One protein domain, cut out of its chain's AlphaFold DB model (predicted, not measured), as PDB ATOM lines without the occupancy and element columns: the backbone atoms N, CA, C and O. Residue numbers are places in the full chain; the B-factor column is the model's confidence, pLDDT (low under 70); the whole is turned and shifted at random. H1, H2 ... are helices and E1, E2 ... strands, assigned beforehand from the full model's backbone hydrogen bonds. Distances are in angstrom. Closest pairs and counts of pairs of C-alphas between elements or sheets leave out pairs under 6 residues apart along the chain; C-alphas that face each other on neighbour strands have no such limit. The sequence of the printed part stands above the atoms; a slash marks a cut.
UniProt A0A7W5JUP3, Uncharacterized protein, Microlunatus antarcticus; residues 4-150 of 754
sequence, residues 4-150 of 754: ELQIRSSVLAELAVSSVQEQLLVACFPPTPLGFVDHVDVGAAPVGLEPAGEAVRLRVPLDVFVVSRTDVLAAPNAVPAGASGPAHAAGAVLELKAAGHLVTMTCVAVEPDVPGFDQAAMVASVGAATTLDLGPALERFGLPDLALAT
ATOM      1  N   GLU A   4     186.199  19.602  84.543       89.06
ATOM      2  CA  GLU A   4     184.891  19.893  85.119       89.06
ATOM      3  C   GLU A   4     185.020  20.850  86.297       89.06
ATOM      4  O   GLU A   4     185.724  20.573  87.266       89.06
ATOM      5  N   LEU A   5     184.318  21.978  86.236       90.25
ATOM      6  CA  LEU A   5     184.081  22.806  87.409       90.25
ATOM      7  C   LEU A   5     182.805  22.314  88.084       90.25
ATOM      8  O   LEU A   5     181.728  22.338  87.492       90.25
ATOM      9  N   GLN A   6     182.921  21.902  89.334       93.44
ATOM     10  CA  GLN A   6     181.825  21.362  90.113       93.44
ATOM     11  C   GLN A   6     181.525  22.249  91.314       93.44
ATOM     12  O   GLN A   6     182.435  22.675  92.024       93.44
ATOM     13  N   ILE A   7     180.244  22.525  91.549       94.44
ATOM     14  CA  ILE A   7     179.764  23.319  92.686       94.44
ATOM     15  C   ILE A   7     178.579  22.588  93.312       94.44
ATOM     16  O   ILE A   7     177.674  22.139  92.602       94.44
ATOM     17  N   ARG A   8     178.545  22.470  94.643       95.31
ATOM     18  CA  ARG A   8     177.381  21.900  95.336       95.31
ATOM     19  C   ARG A   8     176.125  22.720  95.055       95.31
ATOM     20  O   ARG A   8     176.145  23.950  95.103       95.31
ATOM     21  N   SER A   9     175.005  22.038  94.835       93.75
ATOM     22  CA  SER A   9     173.715  22.677  94.560       93.75
ATOM     23  C   SER A   9     173.264  23.605  95.690       93.75
ATOM     24  O   SER A   9     172.721  24.669  95.411       93.75
ATOM     25  N   SER A  10     173.540  23.249  96.950       92.69
ATOM     26  CA  SER A  10     173.235  24.082  98.121       92.69
ATOM     27  C   SER A  10     174.008  25.401  98.111       92.69
ATOM     28  O   SER A  10     173.442  26.455  98.371       92.69
ATOM     29  N   VAL A  11     175.286  25.359  97.737       92.12
ATOM     30  CA  VAL A  11     176.150  26.543  97.655       92.12
ATOM     31  C   VAL A  11     175.718  27.431  96.494       92.12
ATOM     32  O   VAL A  11     175.611  28.647  96.642       92.12
ATOM     33  N   LEU A  12     175.408  26.827  95.343       91.25
ATOM     34  CA  LEU A  12     174.896  27.562  94.193       91.25
ATOM     35  C   LEU A  12     173.526  28.200  94.487       91.25
ATOM     36  O   LEU A  12     173.268  29.317  94.044       91.25
ATOM     37  N   ALA A  13     172.668  27.530  95.262       91.56
ATOM     38  CA  ALA A  13     171.404  28.086  95.742       91.56
ATOM     39  C   ALA A  13     171.614  29.321  96.628       91.56
ATOM     40  O   ALA A  13     170.966  30.342  96.403       91.56
ATOM     41  N   GLU A  14     172.520  29.259  97.606       89.81
ATOM     42  CA  GLU A  14     172.823  30.391  98.496       89.81
ATOM     43  C   GLU A  14     173.438  31.578  97.742       89.81
ATOM     44  O   GLU A  14     173.089  32.737  97.995       89.81
ATOM     45  N   LEU A  15     174.296  31.294  96.761       88.75
ATOM     46  CA  LEU A  15     174.840  32.296  95.850       88.75
ATOM     47  C   LEU A  15     173.731  32.949  95.020       88.75
ATOM     48  O   LEU A  15     173.662  34.173  94.961       88.75
ATOM     49  N   ALA A  16     172.824  32.158  94.443       90.19
ATOM     50  CA  ALA A  16     171.690  32.676  93.684       90.19
ATOM     51  C   ALA A  16     170.767  33.551  94.549       90.19
ATOM     52  O   ALA A  16     170.361  34.624  94.109       90.19
ATOM     53  N   VAL A  17     170.481  33.137  95.789       90.19
ATOM     54  CA  VAL A  17     169.717  33.938  96.764       90.19
ATOM     55  C   VAL A  17     170.402  35.275  97.024       90.19
ATOM     56  O   VAL A  17     169.753  36.317  96.947       90.19
ATOM     57  N   SER A  18     171.704  35.254  97.307       87.44
ATOM     58  CA  SER A  18     172.465  36.462  97.635       87.44
ATOM     59  C   SER A  18     172.540  37.409  96.440       87.44
ATOM     60  O   SER A  18     172.203  38.582  96.567       87.44
ATOM     61  N   SER A  19     172.881  36.898  95.253       87.06
ATOM     62  CA  SER A  19     172.947  37.710  94.036       87.06
ATOM     63  C   SER A  19     171.586  38.301  93.661       87.06
ATOM     64  O   SER A  19     171.510  39.480  93.334       87.06
ATOM     65  N   VAL A  20     170.498  37.524  93.743       90.06
ATOM     66  CA  VAL A  20     169.149  38.040  93.454       90.06
ATOM     67  C   VAL A  20     168.745  39.106  94.472       90.06
ATOM     68  O   VAL A  20     168.277  40.170  94.076       90.06
ATOM     69  N   GLN A  21     168.955  38.870  95.769       90.62
ATOM     70  CA  GLN A  21     168.608  39.847  96.803       90.62
ATOM     71  C   GLN A  21     169.388  41.163  96.639       90.62
ATOM     72  O   GLN A  21     168.805  42.233  96.792       90.62
ATOM     73  N   GLU A  22     170.671  41.107  96.276       87.94
ATOM     74  CA  GLU A  22     171.484  42.302  96.014       87.94
ATOM     75  C   GLU A  22     170.933  43.134  94.843       87.94
ATOM     76  O   GLU A  22     170.862  44.360  94.929       87.94
ATOM     77  N   GLN A  23     170.464  42.488  93.772       88.12
ATOM     78  CA  GLN A  23     169.820  43.197  92.659       88.12
ATOM     79  C   GLN A  23     168.485  43.822  93.085       88.12
ATOM     80  O   GLN A  23     168.188  44.971  92.745       88.12
ATOM     81  N   LEU A  24     167.701  43.104  93.893       90.56
ATOM     82  CA  LEU A  24     166.423  43.595  94.409       90.56
ATOM     83  C   LEU A  24     166.576  44.780  95.371       90.56
ATOM     84  O   LEU A  24     165.670  45.610  95.449       90.56
ATOM     85  N   LEU A  25     167.725  44.930  96.042       89.31
ATOM     86  CA  LEU A  25     168.000  46.096  96.889       89.31
ATOM     87  C   LEU A  25     167.977  47.426  96.121       89.31
ATOM     88  O   LEU A  25     167.710  48.477  96.705       89.31
ATOM     89  N   VAL A  26     168.243  47.390  94.815       89.38
ATOM     90  CA  VAL A  26     168.333  48.576  93.950       89.38
ATOM     91  C   VAL A  26     167.322  48.563  92.798       89.38
ATOM     92  O   VAL A  26     167.319  49.475  91.961       89.38
ATOM     93  N   ALA A  27     166.450  47.555  92.753       89.50
ATOM     94  CA  ALA A  27     165.437  47.379  91.724       89.50
ATOM     95  C   ALA A  27     164.282  48.378  91.882       89.50
ATOM     96  O   ALA A  27     163.620  48.442  92.914       89.50
ATOM     97  N   CYS A  28     163.999  49.138  90.824       89.81
ATOM     98  CA  CYS A  28     162.881  50.076  90.797       89.81
ATOM     99  C   CYS A  28     161.726  49.528  89.966       89.81
ATOM    100  O   CYS A  28     161.863  49.344  88.757       89.81
ATOM    101  N   PHE A  29     160.562  49.375  90.593       88.06
ATOM    102  CA  PHE A  29     159.349  48.925  89.920       88.06
ATOM    103  C   PHE A  29     158.389  50.098  89.650       88.06
ATOM    104  O   PHE A  29     158.185  50.960  90.516       88.06
ATOM    105  N   PRO A  30     157.782  50.175  88.454       86.12
ATOM    106  CA  PRO A  30     156.747  51.163  88.182       86.12
ATOM    107  C   PRO A  30     155.471  50.864  88.996       86.12
ATOM    108  O   PRO A  30     155.254  49.725  89.407       86.12
ATOM    109  N   PRO A  31     154.593  51.861  89.224       86.81
ATOM    110  CA  PRO A  31     153.294  51.625  89.844       86.81
ATOM    111  C   PRO A  31     152.454  50.690  88.971       86.81
ATOM    112  O   PRO A  31     152.480  50.792  87.742       86.81
ATOM    113  N   THR A  32     151.675  49.823  89.606       85.12
ATOM    114  CA  THR A  32     150.783  48.871  88.940       85.12
ATOM    115  C   THR A  32     149.319  49.277  89.150       85.12
ATOM    116  O   THR A  32     149.017  50.097  90.022       85.12
ATOM    117  N   PRO A  33     148.360  48.692  88.406       83.50
ATOM    118  CA  PRO A  33     146.936  48.896  88.681       83.50
ATOM    119  C   PRO A  33     146.504  48.467  90.094       83.50
ATOM    120  O   PRO A  33     145.453  48.902  90.561       83.50
ATOM    121  N   LEU A  34     147.289  47.611  90.760       82.06
ATOM    122  CA  LEU A  34     147.022  47.125  92.116       82.06
ATOM    123  C   LEU A  34     147.569  48.058  93.207       82.06
ATOM    124  O   LEU A  34     147.097  48.004  94.341       82.06
ATOM    125  N   GLY A  35     148.533  48.925  92.884       89.81
ATOM    126  CA  GLY A  35     149.155  49.832  93.843       89.81
ATOM    127  C   GLY A  35     150.623  50.100  93.532       89.81
ATOM    128  O   GLY A  35     151.067  50.046  92.385       89.81
ATOM    129  N   PHE A  36     151.388  50.405  94.572       93.25
ATOM    130  CA  PHE A  36     152.833  50.546  94.491       93.25
ATOM    131  C   PHE A  36     153.508  49.279  95.005       93.25
ATOM    132  O   PHE A  36     153.065  48.699  95.993       93.25
ATOM    133  N   VAL A  37     154.594  48.873  94.354       92.94
ATOM    134  CA  VAL A  37     155.508  47.875  94.916       92.94
ATOM    135  C   VAL A  37     156.278  48.567  96.026       92.94
ATOM    136  O   VAL A  37     156.968  49.548  95.754       92.94
ATOM    137  N   ASP A  38     156.105  48.108  97.261       94.81
ATOM    138  CA  ASP A  38     156.863  48.638  98.389       94.81
ATOM    139  C   ASP A  38     158.311  48.158  98.292       94.81
ATOM    140  O   ASP A  38     159.224  48.967  98.201       94.81
ATOM    141  N   HIS A  39     158.502  46.844  98.222       94.25
ATOM    142  CA  HIS A  39     159.784  46.201  97.968       94.25
ATOM    143  C   HIS A  39     159.552  44.761  97.491       94.25
ATOM    144  O   HIS A  39     158.427  44.245  97.507       94.25
ATOM    145  N   VAL A  40     160.624  44.115  97.042       92.69
ATOM    146  CA  VAL A  40     160.653  42.691  96.702       92.69
ATOM    147  C   VAL A  40     161.864  42.086  97.389       92.69
ATOM    148  O   VAL A  40     162.950  42.660  97.316       92.69
ATOM    149  N   ASP A  41     161.677  40.941  98.033       94.19
ATOM    150  CA  ASP A  41     162.744  40.208  98.710       94.19
ATOM    151  C   ASP A  41     162.763  38.746  98.282       94.19
ATOM    152  O   ASP A  41     161.766  38.195  97.812       94.19
ATOM    153  N   VAL A  42     163.904  38.091  98.470       93.44
ATOM    154  CA  VAL A  42     164.000  36.642  98.332       93.44
ATOM    155  C   VAL A  42     163.266  35.974  99.494       93.44
ATOM    156  O   VAL A  42     163.588  36.193 100.668       93.44
ATOM    157  N   GLY A  43     162.284  35.141  99.163       91.38
ATOM    158  CA  GLY A  43     161.439  34.462 100.137       91.38
ATOM    159  C   GLY A  43     162.169  33.378 100.931       91.38
ATOM    160  O   GLY A  43     163.296  32.991 100.629       91.38
ATOM    161  N   ALA A  44     161.508  32.859 101.968       88.94
ATOM    162  CA  ALA A  44     162.087  31.857 102.873       88.94
ATOM    163  C   ALA A  44     162.071  30.413 102.326       88.94
ATOM    164  O   ALA A  44     162.624  29.508 102.952       88.94
ATOM    165  N   ALA A  45     161.397  30.167 101.199       91.69
ATOM    166  CA  ALA A  45     161.355  28.839 100.593       91.69
ATOM    167  C   ALA A  45     162.753  28.414 100.081       91.69
ATOM    168  O   ALA A  45     163.593  29.260  99.778       91.69
ATOM    169  N   PRO A  46     163.042  27.106  99.981       92.12
ATOM    170  CA  PRO A  46     164.302  26.650  99.407       92.12
ATOM    171  C   PRO A  46     164.348  26.914  97.897       92.12
ATOM    172  O   PRO A  46     163.328  26.830  97.208       92.12
ATOM    173  N   VAL A  47     165.548  27.171  97.372       93.50
ATOM    174  CA  VAL A  47     165.778  27.251  95.923       93.50
ATOM    175  C   VAL A  47     165.644  25.857  95.317       93.50
ATOM    176  O   VAL A  47     166.303  24.913  95.752       93.50
ATOM    177  N   GLY A  48     164.797  25.726  94.297       92.31
ATOM    178  CA  GLY A  48     164.707  24.500  93.504       92.31
ATOM    179  C   GLY A  48     165.758  24.494  92.399       92.31
ATOM    180  O   GLY A  48     165.919  25.510  91.728       92.31
ATOM    181  N   LEU A  49     166.447  23.371  92.189       94.50
ATOM    182  CA  LEU A  49     167.337  23.173  91.045       94.50
ATOM    183  C   LEU A  49     166.826  22.023  90.182       94.50
ATOM    184  O   LEU A  49     166.500  20.956  90.706       94.50
ATOM    185  N   GLU A  50     166.789  22.229  88.869       94.06
ATOM    186  CA  GLU A  50     166.378  21.204  87.912       94.06
ATOM    187  C   GLU A  50     167.222  21.237  86.626       94.06
ATOM    188  O   GLU A  50     167.649  22.311  86.187       94.06
ATOM    189  N   PRO A  51     167.475  20.079  85.989       92.25
ATOM    190  CA  PRO A  51     168.086  20.037  84.664       92.25
ATOM    191  C   PRO A  51     167.160  20.658  83.609       92.25
ATOM    192  O   PRO A  51     165.955  20.397  83.600       92.25
ATOM    193  N   ALA A  52     167.719  21.427  82.676       89.19
ATOM    194  CA  ALA A  52     166.970  22.135  81.638       89.19
ATOM    195  C   ALA A  52     167.691  22.090  80.279       89.19
ATOM    196  O   ALA A  52     168.109  23.112  79.733       89.19
ATOM    197  N   GLY A  53     167.830  20.892  79.709       85.50
ATOM    198  CA  GLY A  53     168.548  20.697  78.447       85.50
ATOM    199  C   GLY A  53     170.044  20.953  78.624       85.50
ATOM    200  O   GLY A  53     170.691  20.235  79.371       85.50
ATOM    201  N   GLU A  54     170.579  21.978  77.958       85.00
ATOM    202  CA  GLU A  54     171.993  22.396  78.051       85.00
ATOM    203  C   GLU A  54     172.263  23.375  79.215       85.00
ATOM    204  O   GLU A  54     173.307  24.025  79.269       85.00
ATOM    205  N   ALA A  55     171.301  23.525  80.127       91.62
ATOM    206  CA  ALA A  55     171.359  24.434  81.262       91.62
ATOM    207  C   ALA A  55     170.910  23.744  82.552       91.62
ATOM    208  O   ALA A  55     170.200  22.734  82.530       91.62
ATOM    209  N   VAL A  56     171.233  24.361  83.684       94.38
ATOM    210  CA  VAL A  56     170.592  24.068  84.973       94.38
ATOM    211  C   VAL A  56     169.733  25.262  85.365       94.38
ATOM    212  O   VAL A  56     170.200  26.402  85.345       94.38
ATOM    213  N   ARG A  57     168.466  25.007  85.699       95.00
ATOM    214  CA  ARG A  57     167.535  26.032  86.173       95.00
ATOM    215  C   ARG A  57     167.539  26.100  87.685       95.00
ATOM    216  O   ARG A  57     167.458  25.072  88.349       95.00
ATOM    217  N   LEU A  58     167.583  27.320  88.205       94.62
ATOM    218  CA  LEU A  58     167.432  27.629  89.616       94.62
ATOM    219  C   LEU A  58     166.176  28.469  89.801       94.62
ATOM    220  O   LEU A  58     166.030  29.511  89.170       94.62
ATOM    221  N   ARG A  59     165.274  28.034  90.676       95.06
ATOM    222  CA  ARG A  59     164.059  28.772  91.023       95.06
ATOM    223  C   ARG A  59     164.232  29.413  92.393       95.06
ATOM    224  O   ARG A  59     164.059  28.744  93.411       95.06
ATOM    225  N   VAL A  60     164.571  30.699  92.405       94.94
ATOM    226  CA  VAL A  60     164.745  31.502  93.622       94.94
ATOM    227  C   VAL A  60     163.392  32.097  94.018       94.94
ATOM    228  O   VAL A  60     162.808  32.818  93.211       94.94
ATOM    229  N   PRO A  61     162.853  31.808  95.212       95.00
ATOM    230  CA  PRO A  61     161.550  32.324  95.617       95.00
ATOM    231  C   PRO A  61     161.604  33.829  95.864       95.00
ATOM    232  O   PRO A  61     162.561  34.332  96.439       95.00
ATOM    233  N   LEU A  62     160.551  34.533  95.472       94.00
ATOM    234  CA  LEU A  62     160.400  35.971  95.637       94.00
ATOM    235  C   LEU A  62     159.113  36.278  96.398       94.00
ATOM    236  O   LEU A  62     158.048  35.765  96.051       94.00
ATOM    237  N   ASP A  63     159.214  37.173  97.367       94.62
ATOM    238  CA  ASP A  63     158.106  37.755  98.109       94.62
ATOM    239  C   ASP A  63     157.918  39.205  97.646       94.62
ATOM    240  O   ASP A  63     158.833  40.028  97.724       94.62
ATOM    241  N   VAL A  64     156.733  39.516  97.118       93.31
ATOM    242  CA  VAL A  64     156.404  40.830  96.547       93.31
ATOM    243  C   VAL A  64     155.449  41.564  97.481       93.31
ATOM    244  O   VAL A  64     154.325  41.111  97.728       93.31
ATOM    245  N   PHE A  65     155.875  42.729  97.963       94.88
ATOM    246  CA  PHE A  65     155.120  43.560  98.894       94.88
ATOM    247  C   PHE A  65     154.460  44.702  98.126       94.88
ATOM    248  O   PHE A  65     155.117  45.448  97.399       94.88
ATOM    249  N   VAL A  66     153.140  44.828  98.258       94.38
ATOM    250  CA  VAL A  66     152.340  45.802  97.506       94.38
ATOM    251  C   VAL A  66     151.513  46.625  98.479       94.38
ATOM    252  O   VAL A  66     150.843  46.081  99.355       94.38
ATOM    253  N   VAL A  67     151.537  47.940  98.296       96.06
ATOM    254  CA  VAL A  67     150.795  48.902  99.114       96.06
ATOM    255  C   VAL A  67     149.843  49.693  98.230       96.06
ATOM    256  O   VAL A  67     150.206  50.164  97.146       96.06
ATOM    257  N   SER A  68     148.596  49.852  98.671       95.00
ATOM    258  CA  SER A  68     147.651  50.689  97.935       95.00
ATOM    259  C   SER A  68     147.982  52.165  98.154       95.00
ATOM    260  O   SER A  68     148.512  52.566  99.193       95.00
ATOM    261  N   ARG A  69     147.617  53.021  97.194       94.75
ATOM    262  CA  ARG A  69     147.762  54.472  97.370       94.75
ATOM    263  C   ARG A  69     147.021  54.970  98.615       94.75
ATOM    264  O   ARG A  69     147.516  55.860  99.296       94.75
ATOM    265  N   THR A  70     145.852  54.410  98.908       95.25
ATOM    266  CA  THR A  70     145.049  54.780 100.080       95.25
ATOM    267  C   THR A  70     145.790  54.481 101.381       95.25
ATOM    268  O   THR A  70     145.814  55.335 102.263       95.25
ATOM    269  N   ASP A  71     146.443  53.321 101.476       96.31
ATOM    270  CA  ASP A  71     147.191  52.919 102.674       96.31
ATOM    271  C   ASP A  71     148.448  53.769 102.871       96.31
ATOM    272  O   ASP A  71     148.744  54.180 103.991       96.31
ATOM    273  N   VAL A  72     149.140  54.113 101.777       96.31
ATOM    274  CA  VAL A  72     150.259  55.068 101.805       96.31
ATOM    275  C   VAL A  72     149.788  56.428 102.319       96.31
ATOM    276  O   VAL A  72     150.408  57.003 103.211       96.31
ATOM    277  N   LEU A  73     148.660  56.930 101.810       95.31
ATOM    278  CA  LEU A  73     148.117  58.223 102.230       95.31
ATOM    279  C   LEU A  73     147.628  58.240 103.687       95.31
ATOM    280  O   LEU A  73     147.610  59.302 104.310       95.31
ATOM    281  N   ALA A  74     147.234  57.087 104.228       95.75
ATOM    282  CA  ALA A  74     146.785  56.939 105.609       95.75
ATOM    283  C   ALA A  74     147.938  56.837 106.630       95.75
ATOM    284  O   ALA A  74     147.681  56.934 107.830       95.75
ATOM    285  N   ALA A  75     149.187  56.672 106.175       94.69
ATOM    286  CA  ALA A  75     150.364  56.435 107.015       94.69
ATOM    287  C   ALA A  75     151.457  57.517 106.831       94.69
ATOM    288  O   ALA A  75     152.548  57.220 106.338       94.69
ATOM    289  N   PRO A  76     151.204  58.787 107.208       92.31
ATOM    290  CA  PRO A  76     152.197  59.853 107.083       92.31
ATOM    291  C   PRO A  76     153.430  59.566 107.950       92.31
ATOM    292  O   PRO A  76     153.311  59.338 109.153       92.31
ATOM    293  N   ASN A  77     154.612  59.604 107.331       86.31
ATOM    294  CA  ASN A  77     155.919  59.326 107.934       86.31
ATOM    295  C   ASN A  77     156.013  57.951 108.629       86.31
ATOM    296  O   ASN A  77     156.855  57.753 109.500       86.31
ATOM    297  N   ALA A  78     155.149  57.003 108.260       89.38
ATOM    298  CA  ALA A  78     155.068  55.676 108.858       89.38
ATOM    299  C   ALA A  78     155.066  54.578 107.783       89.38
ATOM    300  O   ALA A  78     154.968  54.845 106.584       89.38
ATOM    301  N   VAL A  79     155.188  53.324 108.220       93.19
ATOM    302  CA  VAL A  79     155.097  52.157 107.335       93.19
ATOM    303  C   VAL A  79     153.623  51.923 106.963       93.19
ATOM    304  O   VAL A  79     152.800  51.754 107.867       93.19
ATOM    305  N   PRO A  80     153.255  51.926 105.670       95.44
ATOM    306  CA  PRO A  80     151.879  51.704 105.234       95.44
ATOM    307  C   PRO A  80     151.433  50.249 105.418       95.44
ATOM    308  O   PRO A  80     152.237  49.313 105.416       95.44
ATOM    309  N   ALA A  81     150.119  50.045 105.521       91.44
ATOM    310  CA  ALA A  81     149.542  48.705 105.514       91.44
ATOM    311  C   ALA A  81     149.851  48.000 104.178       91.44
ATOM    312  O   ALA A  81     149.691  48.590 103.112       91.44
ATOM    313  N   GLY A  82     150.314  46.747 104.244       88.06
ATOM    314  CA  GLY A  82     150.758  45.963 103.080       88.06
ATOM    315  C   GLY A  82     152.280  45.894 102.892       88.06
ATOM    316  O   GLY A  82     152.760  45.005 102.198       88.06
ATOM    317  N   ALA A  83     153.054  46.749 103.570       92.31
ATOM    318  CA  ALA A  83     154.519  46.693 103.532       92.31
ATOM    319  C   ALA A  83     155.124  45.626 104.468       92.31
ATOM    320  O   ALA A  83     156.304  45.332 104.380       92.31
ATOM    321  N   SER A  84     154.345  45.042 105.384       88.94
ATOM    322  CA  SER A  84     154.850  44.089 106.387       88.94
ATOM    323  C   SER A  84     154.567  42.619 106.067       88.94
ATOM    324  O   SER A  84     154.948  41.744 106.840       88.94
ATOM    325  N   GLY A  85     153.843  42.327 104.985       89.56
ATOM    326  CA  GLY A  85     153.510  40.962 104.584       89.56
ATOM    327  C   GLY A  85     153.391  40.850 103.065       89.56
ATOM    328  O   GLY A  85     152.858  41.774 102.447       89.56
ATOM    329  N   PRO A  86     153.871  39.751 102.458       92.69
ATOM    330  CA  PRO A  86     153.879  39.617 101.011       92.69
ATOM    331  C   PRO A  86     152.452  39.540 100.472       92.69
ATOM    332  O   PRO A  86     151.629  38.748 100.937       92.69
ATOM    333  N   ALA A  87     152.164  40.358  99.462       92.25
ATOM    334  CA  ALA A  87     150.903  40.311  98.733       92.25
ATOM    335  C   ALA A  87     150.895  39.156  97.719       92.25
ATOM    336  O   ALA A  87     149.853  38.547  97.464       92.25
ATOM    337  N   HIS A  88     152.068  38.847  97.158       91.69
ATOM    338  CA  HIS A  88     152.258  37.781  96.184       91.69
ATOM    339  C   HIS A  88     153.564  37.031  96.444       91.69
ATOM    340  O   HIS A  88     154.549  37.625  96.873       91.69
ATOM    341  N   ALA A  89     153.560  35.740  96.121       92.62
ATOM    342  CA  ALA A  89     154.756  34.916  96.043       92.62
ATOM    343  C   ALA A  89     155.010  34.551  94.576       92.62
ATOM    344  O   ALA A  89     154.090  34.142  93.861       92.62
ATOM    345  N   ALA A  90     156.253  34.700  94.141       92.56
ATOM    346  CA  ALA A  90     156.731  34.347  92.813       92.56
ATOM    347  C   ALA A  90     158.070  33.603  92.920       92.56
ATOM    348  O   ALA A  90     158.538  33.276  94.008       92.56
ATOM    349  N   GLY A  91     158.691  33.298  91.788       92.62
ATOM    350  CA  GLY A  91     160.013  32.699  91.732       92.62
ATOM    351  C   GLY A  91     160.775  33.188  90.515       92.62
ATOM    352  O   GLY A  91     160.304  33.009  89.394       92.62
ATOM    353  N   ALA A  92     161.943  33.784  90.730       93.94
ATOM    354  CA  ALA A  92     162.888  34.075  89.663       93.94
ATOM    355  C   ALA A  92     163.489  32.763  89.154       93.94
ATOM    356  O   ALA A  92     164.088  32.005  89.920       93.94
ATOM    357  N   VAL A  93     163.319  32.497  87.863       94.44
ATOM    358  CA  VAL A  93     163.918  31.354  87.178       94.44
ATOM    359  C   VAL A  93     165.224  31.823  86.554       94.44
ATOM    360  O   VAL A  93     165.225  32.566  85.569       94.44
ATOM    361  N   LEU A  94     166.336  31.400  87.142       94.31
ATOM    362  CA  LEU A  94     167.680  31.623  86.628       94.31
ATOM    363  C   LEU A  94     168.112  30.417  85.793       94.31
ATOM    364  O   LEU A  94     167.883  29.279  86.192       94.31
ATOM    365  N   GLU A  95     168.770  30.645  84.662       93.75
ATOM    366  CA  GLU A  95     169.432  29.601  83.878       93.75
ATOM    367  C   GLU A  95     170.947  29.764  83.977       93.75
ATOM    368  O   GLU A  95     171.476  30.815  83.610       93.75
ATOM    369  N   LEU A  96     171.626  28.718  84.454       93.56
ATOM    370  CA  LEU A  96     173.076  28.573  84.393       93.56
ATOM    371  C   LEU A  96     173.456  27.844  83.101       93.56
ATOM    372  O   LEU A  96     173.048  26.698  82.892       93.56
ATOM    373  N   LYS A  97     174.242  28.503  82.250       91.69
ATOM    374  CA  LYS A  97     174.724  27.995  80.960       91.69
ATOM    375  C   LYS A  97     176.230  28.175  80.842       91.69
ATOM    376  O   LYS A  97     176.806  29.053  81.477       91.69
ATOM    377  N   ALA A  98     176.848  27.380  79.981       89.81
ATOM    378  CA  ALA A  98     178.245  27.534  79.610       89.81
ATOM    379  C   ALA A  98     178.372  27.610  78.084       89.81
ATOM    380  O   ALA A  98     177.710  26.868  77.362       89.81
ATOM    381  N   ALA A  99     179.209  28.524  77.602       86.38
ATOM    382  CA  ALA A  99     179.548  28.677  76.194       86.38
ATOM    383  C   ALA A  99     181.070  28.825  76.077       86.38
ATOM    384  O   ALA A  99     181.627  29.888  76.361       86.38
ATOM    385  N   GLY A 100     181.750  27.739  75.697       84.81
ATOM    386  CA  GLY A 100     183.207  27.652  75.809       84.81
ATOM    387  C   GLY A 100     183.644  27.834  77.265       84.81
ATOM    388  O   GLY A 100     183.090  27.208  78.164       84.81
ATOM    389  N   HIS A 101     184.591  28.734  77.514       83.50
ATOM    390  CA  HIS A 101     185.091  29.044  78.857       83.50
ATOM    391  C   HIS A 101     184.202  30.008  79.665       83.50
ATOM    392  O   HIS A 101     184.488  30.255  80.837       83.50
ATOM    393  N   LEU A 102     183.146  30.572  79.067       87.62
ATOM    394  CA  LEU A 102     182.278  31.537  79.736       87.62
ATOM    395  C   LEU A 102     181.049  30.845  80.328       87.62
ATOM    396  O   LEU A 102     180.212  30.299  79.607       87.62
ATOM    397  N   VAL A 103     180.909  30.934  81.645       88.94
ATOM    398  CA  VAL A 103     179.746  30.463  82.397       88.94
ATOM    399  C   VAL A 103     178.875  31.660  82.742       88.94
ATOM    400  O   VAL A 103     179.377  32.665  83.242       88.94
ATOM    401  N   THR A 104     177.573  31.575  82.480       90.19
ATOM    402  CA  THR A 104     176.620  32.661  82.727       90.19
ATOM    403  C   THR A 104     175.411  32.161  83.506       90.19
ATOM    404  O   THR A 104     174.878  31.095  83.213       90.19
ATOM    405  N   MET A 105     174.969  32.928  84.502       91.31
ATOM    406  CA  MET A 105     173.715  32.698  85.222       91.31
ATOM    407  C   MET A 105     172.803  33.907  85.063       91.31
ATOM    408  O   MET A 105     173.117  34.978  85.577       91.31
ATOM    409  N   THR A 106     171.687  33.742  84.357       91.31
ATOM    410  CA  THR A 106     170.776  34.841  83.990       91.31
ATOM    411  C   THR A 106     169.342  34.551  84.391       91.31
ATOM    412  O   THR A 106     168.875  33.434  84.174       91.31
ATOM    413  N   CYS A 107     168.610  35.558  84.871       92.88
ATOM    414  CA  CYS A 107     167.159  35.454  85.017       92.88
ATOM    415  C   CYS A 107     166.491  35.396  83.637       92.88
ATOM    416  O   CYS A 107     166.704  36.278  82.806       92.88
ATOM    417  N   VAL A 108     165.682  34.364  83.394       92.31
ATOM    418  CA  VAL A 108     164.970  34.162  82.118       92.31
ATOM    419  C   VAL A 108     163.458  34.317  82.249       92.31
ATOM    420  O   VAL A 108     162.792  34.615  81.262       92.31
ATOM    421  N   ALA A 109     162.914  34.133  83.454       92.31
ATOM    422  CA  ALA A 109     161.487  34.259  83.732       92.31
ATOM    423  C   ALA A 109     161.233  34.550  85.219       92.31
ATOM    424  O   ALA A 109     162.092  34.295  86.064       92.31
ATOM    425  N   VAL A 110     160.035  35.042  85.538       91.44
ATOM    426  CA  VAL A 110     159.507  35.097  86.906       91.44
ATOM    427  C   VAL A 110     158.154  34.388  86.923       91.44
ATOM    428  O   VAL A 110     157.269  34.727  86.147       91.44
ATOM    429  N   GLU A 111     157.994  33.387  87.789       91.06
ATOM    430  CA  GLU A 111     156.829  32.498  87.782       91.06
ATOM    431  C   GLU A 111     156.230  32.237  89.183       91.06
ATOM    432  O   GLU A 111     156.978  31.963  90.124       91.06
ATOM    433  N   PRO A 112     154.894  32.140  89.332       90.19
ATOM    434  CA  PRO A 112     153.896  32.470  88.316       90.19
ATOM    435  C   PRO A 112     153.895  33.969  88.012       90.19
ATOM    436  O   PRO A 112     154.505  34.760  88.734       90.19
ATOM    437  N   ASP A 113     153.182  34.354  86.955       86.50
ATOM    438  CA  ASP A 113     153.046  35.763  86.625       86.50
ATOM    439  C   ASP A 113     152.432  36.539  87.795       86.50
ATOM    440  O   ASP A 113     151.373  36.167  88.310       86.50
ATOM    441  N   VAL A 114     153.066  37.642  88.197       85.06
ATOM    442  CA  VAL A 114     152.524  38.513  89.242       85.06
ATOM    443  C   VAL A 114     151.471  39.426  88.602       85.06
ATOM    444  O   VAL A 114     151.800  40.192  87.688       85.06
ATOM    445  N   PRO A 115     150.193  39.363  89.021       82.62
ATOM    446  CA  PRO A 115     149.124  40.104  88.360       82.62
ATOM    447  C   PRO A 115     149.378  41.615  88.339       82.62
ATOM    448  O   PRO A 115     149.632  42.224  89.372       82.62
ATOM    449  N   GLY A 116     149.270  42.242  87.165       79.62
ATOM    450  CA  GLY A 116     149.451  43.691  87.007       79.62
ATOM    451  C   GLY A 116     150.905  44.161  86.883       79.62
ATOM    452  O   GLY A 116     151.119  45.367  86.770       79.62
ATOM    453  N   PHE A 117     151.875  43.244  86.867       81.88
ATOM    454  CA  PHE A 117     153.292  43.546  86.664       81.88
ATOM    455  C   PHE A 117     153.716  43.289  85.217       81.88
ATOM    456  O   PHE A 117     153.223  42.373  84.559       81.88
ATOM    457  N   ASP A 118     154.667  44.089  84.733       85.19
ATOM    458  CA  ASP A 118     155.379  43.802  83.491       85.19
ATOM    459  C   ASP A 118     156.465  42.752  83.762       85.19
ATOM    460  O   ASP A 118     157.463  43.021  84.436       85.19
ATOM    461  N   GLN A 119     156.258  41.552  83.222       84.62
ATOM    462  CA  GLN A 119     157.180  40.429  83.363       84.62
ATOM    463  C   GLN A 119     158.576  40.735  82.825       84.62
ATOM    464  O   GLN A 119     159.569  40.387  83.463       84.62
ATOM    465  N   ALA A 120     158.676  41.429  81.690       84.62
ATOM    466  CA  ALA A 120     159.971  41.756  81.106       84.62
ATOM    467  C   ALA A 120     160.750  42.722  82.010       84.62
ATOM    468  O   ALA A 120     161.956  42.558  82.203       84.62
ATOM    469  N   ALA A 121     160.055  43.688  82.617       82.44
ATOM    470  CA  ALA A 121     160.654  44.611  83.573       82.44
ATOM    471  C   ALA A 121     161.085  43.908  84.870       82.44
ATOM    472  O   ALA A 121     162.150  44.223  85.399       82.44
ATOM    473  N   MET A 122     160.304  42.940  85.371       84.81
ATOM    474  CA  MET A 122     160.692  42.156  86.550       84.81
ATOM    475  C   MET A 122     161.918  41.282  86.288       84.81
ATOM    476  O   MET A 122     162.858  41.321  87.079       84.81
ATOM    477  N   VAL A 123     161.951  40.563  85.162       89.06
ATOM    478  CA  VAL A 123     163.121  39.770  84.745       89.06
ATOM    479  C   VAL A 123     164.360  40.658  84.620       89.06
ATOM    480  O   VAL A 123     165.420  40.307  85.127       89.06
ATOM    481  N   ALA A 124     164.223  41.845  84.016       85.50
ATOM    482  CA  ALA A 124     165.320  42.805  83.917       85.50
ATOM    483  C   ALA A 124     165.770  43.357  85.285       85.50
ATOM    484  O   ALA A 124     166.954  43.640  85.461       85.50
ATOM    485  N   SER A 125     164.849  43.506  86.246       82.12
ATOM    486  CA  SER A 125     165.117  44.073  87.579       82.12
ATOM    487  C   SER A 125     165.750  43.082  88.554       82.12
ATOM    488  O   SER A 125     166.550  43.488  89.388       82.12
ATOM    489  N   VAL A 126     165.433  41.788  88.433       82.44
ATOM    490  CA  VAL A 126     166.159  40.702  89.123       82.44
ATOM    491  C   VAL A 126     167.623  40.651  88.665       82.44
ATOM    492  O   VAL A 126     168.484  40.163  89.390       82.44
ATOM    493  N   GLY A 127     167.921  41.234  87.504       69.25
ATOM    494  CA  GLY A 127     169.273  41.619  87.139       69.25
ATOM    495  C   GLY A 127     170.026  40.601  86.288       69.25
ATOM    496  O   GLY A 127     169.563  39.502  85.975       69.25
ATOM    497  N   ALA A 128     171.187  41.074  85.830       56.59
ATOM    498  CA  ALA A 128     171.961  40.545  84.717       56.59
ATOM    499  C   ALA A 128     172.852  39.344  85.075       56.59
ATOM    500  O   ALA A 128     173.052  38.999  86.236       56.59
ATOM    501  N   ALA A 129     173.398  38.735  84.018       60.25
ATOM    502  CA  ALA A 129     174.284  37.584  84.045       60.25
ATOM    503  C   ALA A 129     175.361  37.691  85.132       60.25
ATOM    504  O   ALA A 129     176.253  38.532  85.034       60.25
ATOM    505  N   THR A 130     175.347  36.786  86.110       78.88
ATOM    506  CA  THR A 130     176.593  36.484  86.816       78.88
ATOM    507  C   THR A 130     177.475  35.720  85.844       78.88
ATOM    508  O   THR A 130     177.073  34.655  85.370       78.88
ATOM    509  N   THR A 131     178.643  36.264  85.517       83.38
ATOM    510  CA  THR A 131     179.582  35.637  84.590       83.38
ATOM    511  C   THR A 131     180.813  35.120  85.325       83.38
ATOM    512  O   THR A 131     181.334  35.769  86.231       83.38
ATOM    513  N   LEU A 132     181.285  33.946  84.924       85.62
ATOM    514  CA  LEU A 132     182.587  33.404  85.295       85.62
ATOM    515  C   LEU A 132     183.332  33.068  84.010       85.62
ATOM    516  O   LEU A 132     182.844  32.297  83.187       85.62
ATOM    517  N   ASP A 133     184.505  33.664  83.852       83.94
ATOM    518  CA  ASP A 133     185.418  33.375  82.756       83.94
ATOM    519  C   ASP A 133     186.498  32.402  83.245       83.94
ATOM    520  O   ASP A 133     187.316  32.734  84.108       83.94
ATOM    521  N   LEU A 134     186.473  31.182  82.710       79.62
ATOM    522  CA  LEU A 134     187.451  30.138  83.005       79.62
ATOM    523  C   LEU A 134     188.698  30.216  82.114       79.62
ATOM    524  O   LEU A 134     189.669  29.518  82.394       79.62
ATOM    525  N   GLY A 135     188.717  31.060  81.080       79.56
ATOM    526  CA  GLY A 135     189.808  31.165  80.110       79.56
ATOM    527  C   GLY A 135     191.170  31.395  80.772       79.56
ATOM    528  O   GLY A 135     192.066  30.564  80.603       79.56
ATOM    529  N   PRO A 136     191.325  32.424  81.630       75.69
ATOM    530  CA  PRO A 136     192.577  32.669  82.345       75.69
ATOM    531  C   PRO A 136     193.018  31.508  83.247       75.69
ATOM    532  O   PRO A 136     194.212  31.333  83.497       75.69
ATOM    533  N   ALA A 137     192.070  30.719  83.766       72.62
ATOM    534  CA  ALA A 137     192.380  29.539  84.562       72.62
ATOM    535  C   ALA A 137     192.912  28.401  83.680       72.62
ATOM    536  O   ALA A 137     193.961  27.837  83.990       72.62
ATOM    537  N   LEU A 138     192.237  28.115  82.563       74.44
ATOM    538  CA  LEU A 138     192.643  27.099  81.588       74.44
ATOM    539  C   LEU A 138     194.040  27.379  81.018       74.44
ATOM    540  O   LEU A 138     194.884  26.481  81.003       74.44
ATOM    541  N   GLU A 139     194.312  28.634  80.643       75.94
ATOM    542  CA  GLU A 139     195.623  29.063  80.140       75.94
ATOM    543  C   GLU A 139     196.743  28.802  81.158       75.94
ATOM    544  O   GLU A 139     197.801  28.286  80.798       75.94
ATOM    545  N   ARG A 140     196.518  29.102  82.446       70.81
ATOM    546  CA  ARG A 140     197.521  28.871  83.503       70.81
ATOM    547  C   ARG A 140     197.815  27.398  83.752       70.81
ATOM    548  O   ARG A 140     198.939  27.070  84.131       70.81
ATOM    549  N   PHE A 141     196.837  26.521  83.544       67.25
ATOM    550  CA  PHE A 141     197.049  25.076  83.616       67.25
ATOM    551  C   PHE A 141     197.671  24.498  82.337       67.25
ATOM    552  O   PHE A 141     197.963  23.305  82.300       67.25
ATOM    553  N   GLY A 142     197.911  25.324  81.310       67.69
ATOM    554  CA  GLY A 142     198.451  24.876  80.027       67.69
ATOM    555  C   GLY A 142     197.481  23.984  79.255       67.69
ATOM    556  O   GLY A 142     197.912  23.170  78.438       67.69
ATOM    557  N   LEU A 143     196.181  24.102  79.537       68.38
ATOM    558  CA  LEU A 143     195.151  23.296  78.896       68.38
ATOM    559  C   LEU A 143     194.714  23.960  77.579       68.38
ATOM    560  O   LEU A 143     194.639  25.188  77.511       68.38
ATOM    561  N   PRO A 144     194.444  23.176  76.517       67.19
ATOM    562  CA  PRO A 144     193.959  23.707  75.246       67.19
ATOM    563  C   PRO A 144     192.613  24.423  75.407       67.19
ATOM    564  O   PRO A 144     191.842  24.116  76.313       67.19
ATOM    565  N   ASP A 145     192.307  25.335  74.482       67.12
ATOM    566  CA  ASP A 145     190.990  25.969  74.408       67.12
ATOM    567  C   ASP A 145     189.923  24.908  74.078       67.12
ATOM    568  O   ASP A 145     189.980  24.233  73.042       67.12
ATOM    569  N   LEU A 146     188.979  24.708  74.997       69.94
ATOM    570  CA  LEU A 146     187.946  23.681  74.898       69.94
ATOM    571  C   LEU A 146     186.667  24.311  74.334       69.94
ATOM    572  O   LEU A 146     185.969  25.064  75.008       69.94
ATOM    573  N   ALA A 147     186.345  23.976  73.081       67.62
ATOM    574  CA  ALA A 147     185.231  24.582  72.344       67.62
ATOM    575  C   ALA A 147     183.831  24.116  72.794       67.62
ATOM    576  O   ALA A 147     182.841  24.789  72.514       67.62
ATOM    577  N   LEU A 148     183.731  22.956  73.451       80.31
ATOM    578  CA  LEU A 148     182.464  22.361  73.888       80.31
ATOM    579  C   LEU A 148     182.315  22.505  75.399       80.31
ATOM    580  O   LEU A 148     183.195  22.071  76.139       80.31
ATOM    581  N   ALA A 149     181.185  23.059  75.835       85.75
ATOM    582  CA  ALA A 149     180.837  23.204  77.239       85.75
ATOM    583  C   ALA A 149     179.402  22.729  77.487       85.75
ATOM    584  O   ALA A 149     178.507  23.060  76.709       85.75
ATOM    585  N   THR A 150     179.176  21.971  78.559       88.81
ATOM    586  CA  THR A 150     177.835  21.568  79.015       88.81
ATOM    587  C   THR A 150     177.666  21.857  80.502       88.81
ATOM    588  O   THR A 150     178.643  21.947  81.244       88.81
TER     589      THR A 150
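This is residues 4 to 150 of the 754 residues of an uncharacterized protein of Microlunatus antarcticus (UniProt A0A7W5JUP3). What shape does the model show? One long, strongly twisted sheet, E2 to E7, forms a rod, with H1 packed on one face and H3 on the opposite face. The short helices H2 and H4 lie toward its two far ends, and residues 73 to 78 stick out. What is it built of? The printed part has 147 residues, with four named helices and seven named strands; along the chain E1 is followed by H1, then come E2, E3 and E4, then H2, then E5 and E6, then H3, then E7 and at last H4; the class is mixed, helices and strands, and the sheet is branched, with the antiparallel neighbour pairs E2 and E4, E3 and E4, E4 and E5, E5 and E6, and E6 and E7. The whole is loose, with a radius of gyration of the C-alphas of 18.6 A and spans of 66 by 27 by 25 A.

Where do the first elements run? E1, residues 4 to 8, begins at C-alpha 4 at (184.891, 19.893, 85.119), and H1, residues 9 to 24, is 22.2 A long. E2 is residues 36 to 42, E3 48 to 52, and E4, 55 to 67, is 36.6 A long. What follows? H2 is residues 69 to 74, E5, 88 to 99, is 35.0 A long, and E6, 102 to 111, is 26.7 A long. H3 is residues 119 to 126, E7 130 to 133, and H4, 135 to 140, ends at C-alpha 140 at (197.521, 28.871, 83.503).

How does H1 stand? H1 is on the sheet, and its closest C-alphas to E4 are those of Val 17 and Val 60, 6.4 A apart. E1 pairs with no named strand. How are the strands joined? E2 and E3 lie on one side of E4, with N 38 and O 65 at 2.8 A and N 50 and O 57 at 3.0 A, and E5 lies on the other side, with N 60 and O 92 at 2.8 A. E5 and E6 form a hairpin, with N 97 and O 104 at 2.8 A, and E6 and E7 have N 103 and O 132 at 2.8 A. Where are the other helices? H3 is on the opposite face from H1, at a height over the sheet of 7.7 A, and touches it with residues 20 to 24 of H1 alone, Gln 23 and Val 126 having the closest C-alphas, 5.7 A. H2 and H4 are not on the sheet. In H1, H2, H3 and H4 every O i to N i+4 pair is within hydrogen-bond range.

How large is it? The C-alphas farthest apart are those of Ala 74 and Gly 142, 66.0 A. Which links are long, and is there a cut? The links H1 to E2 and H2 to E5 are long, and the printed part has no cut. Where is confidence low? The pLDDT is under 70 in residues 127 to 129 and 141 to 147.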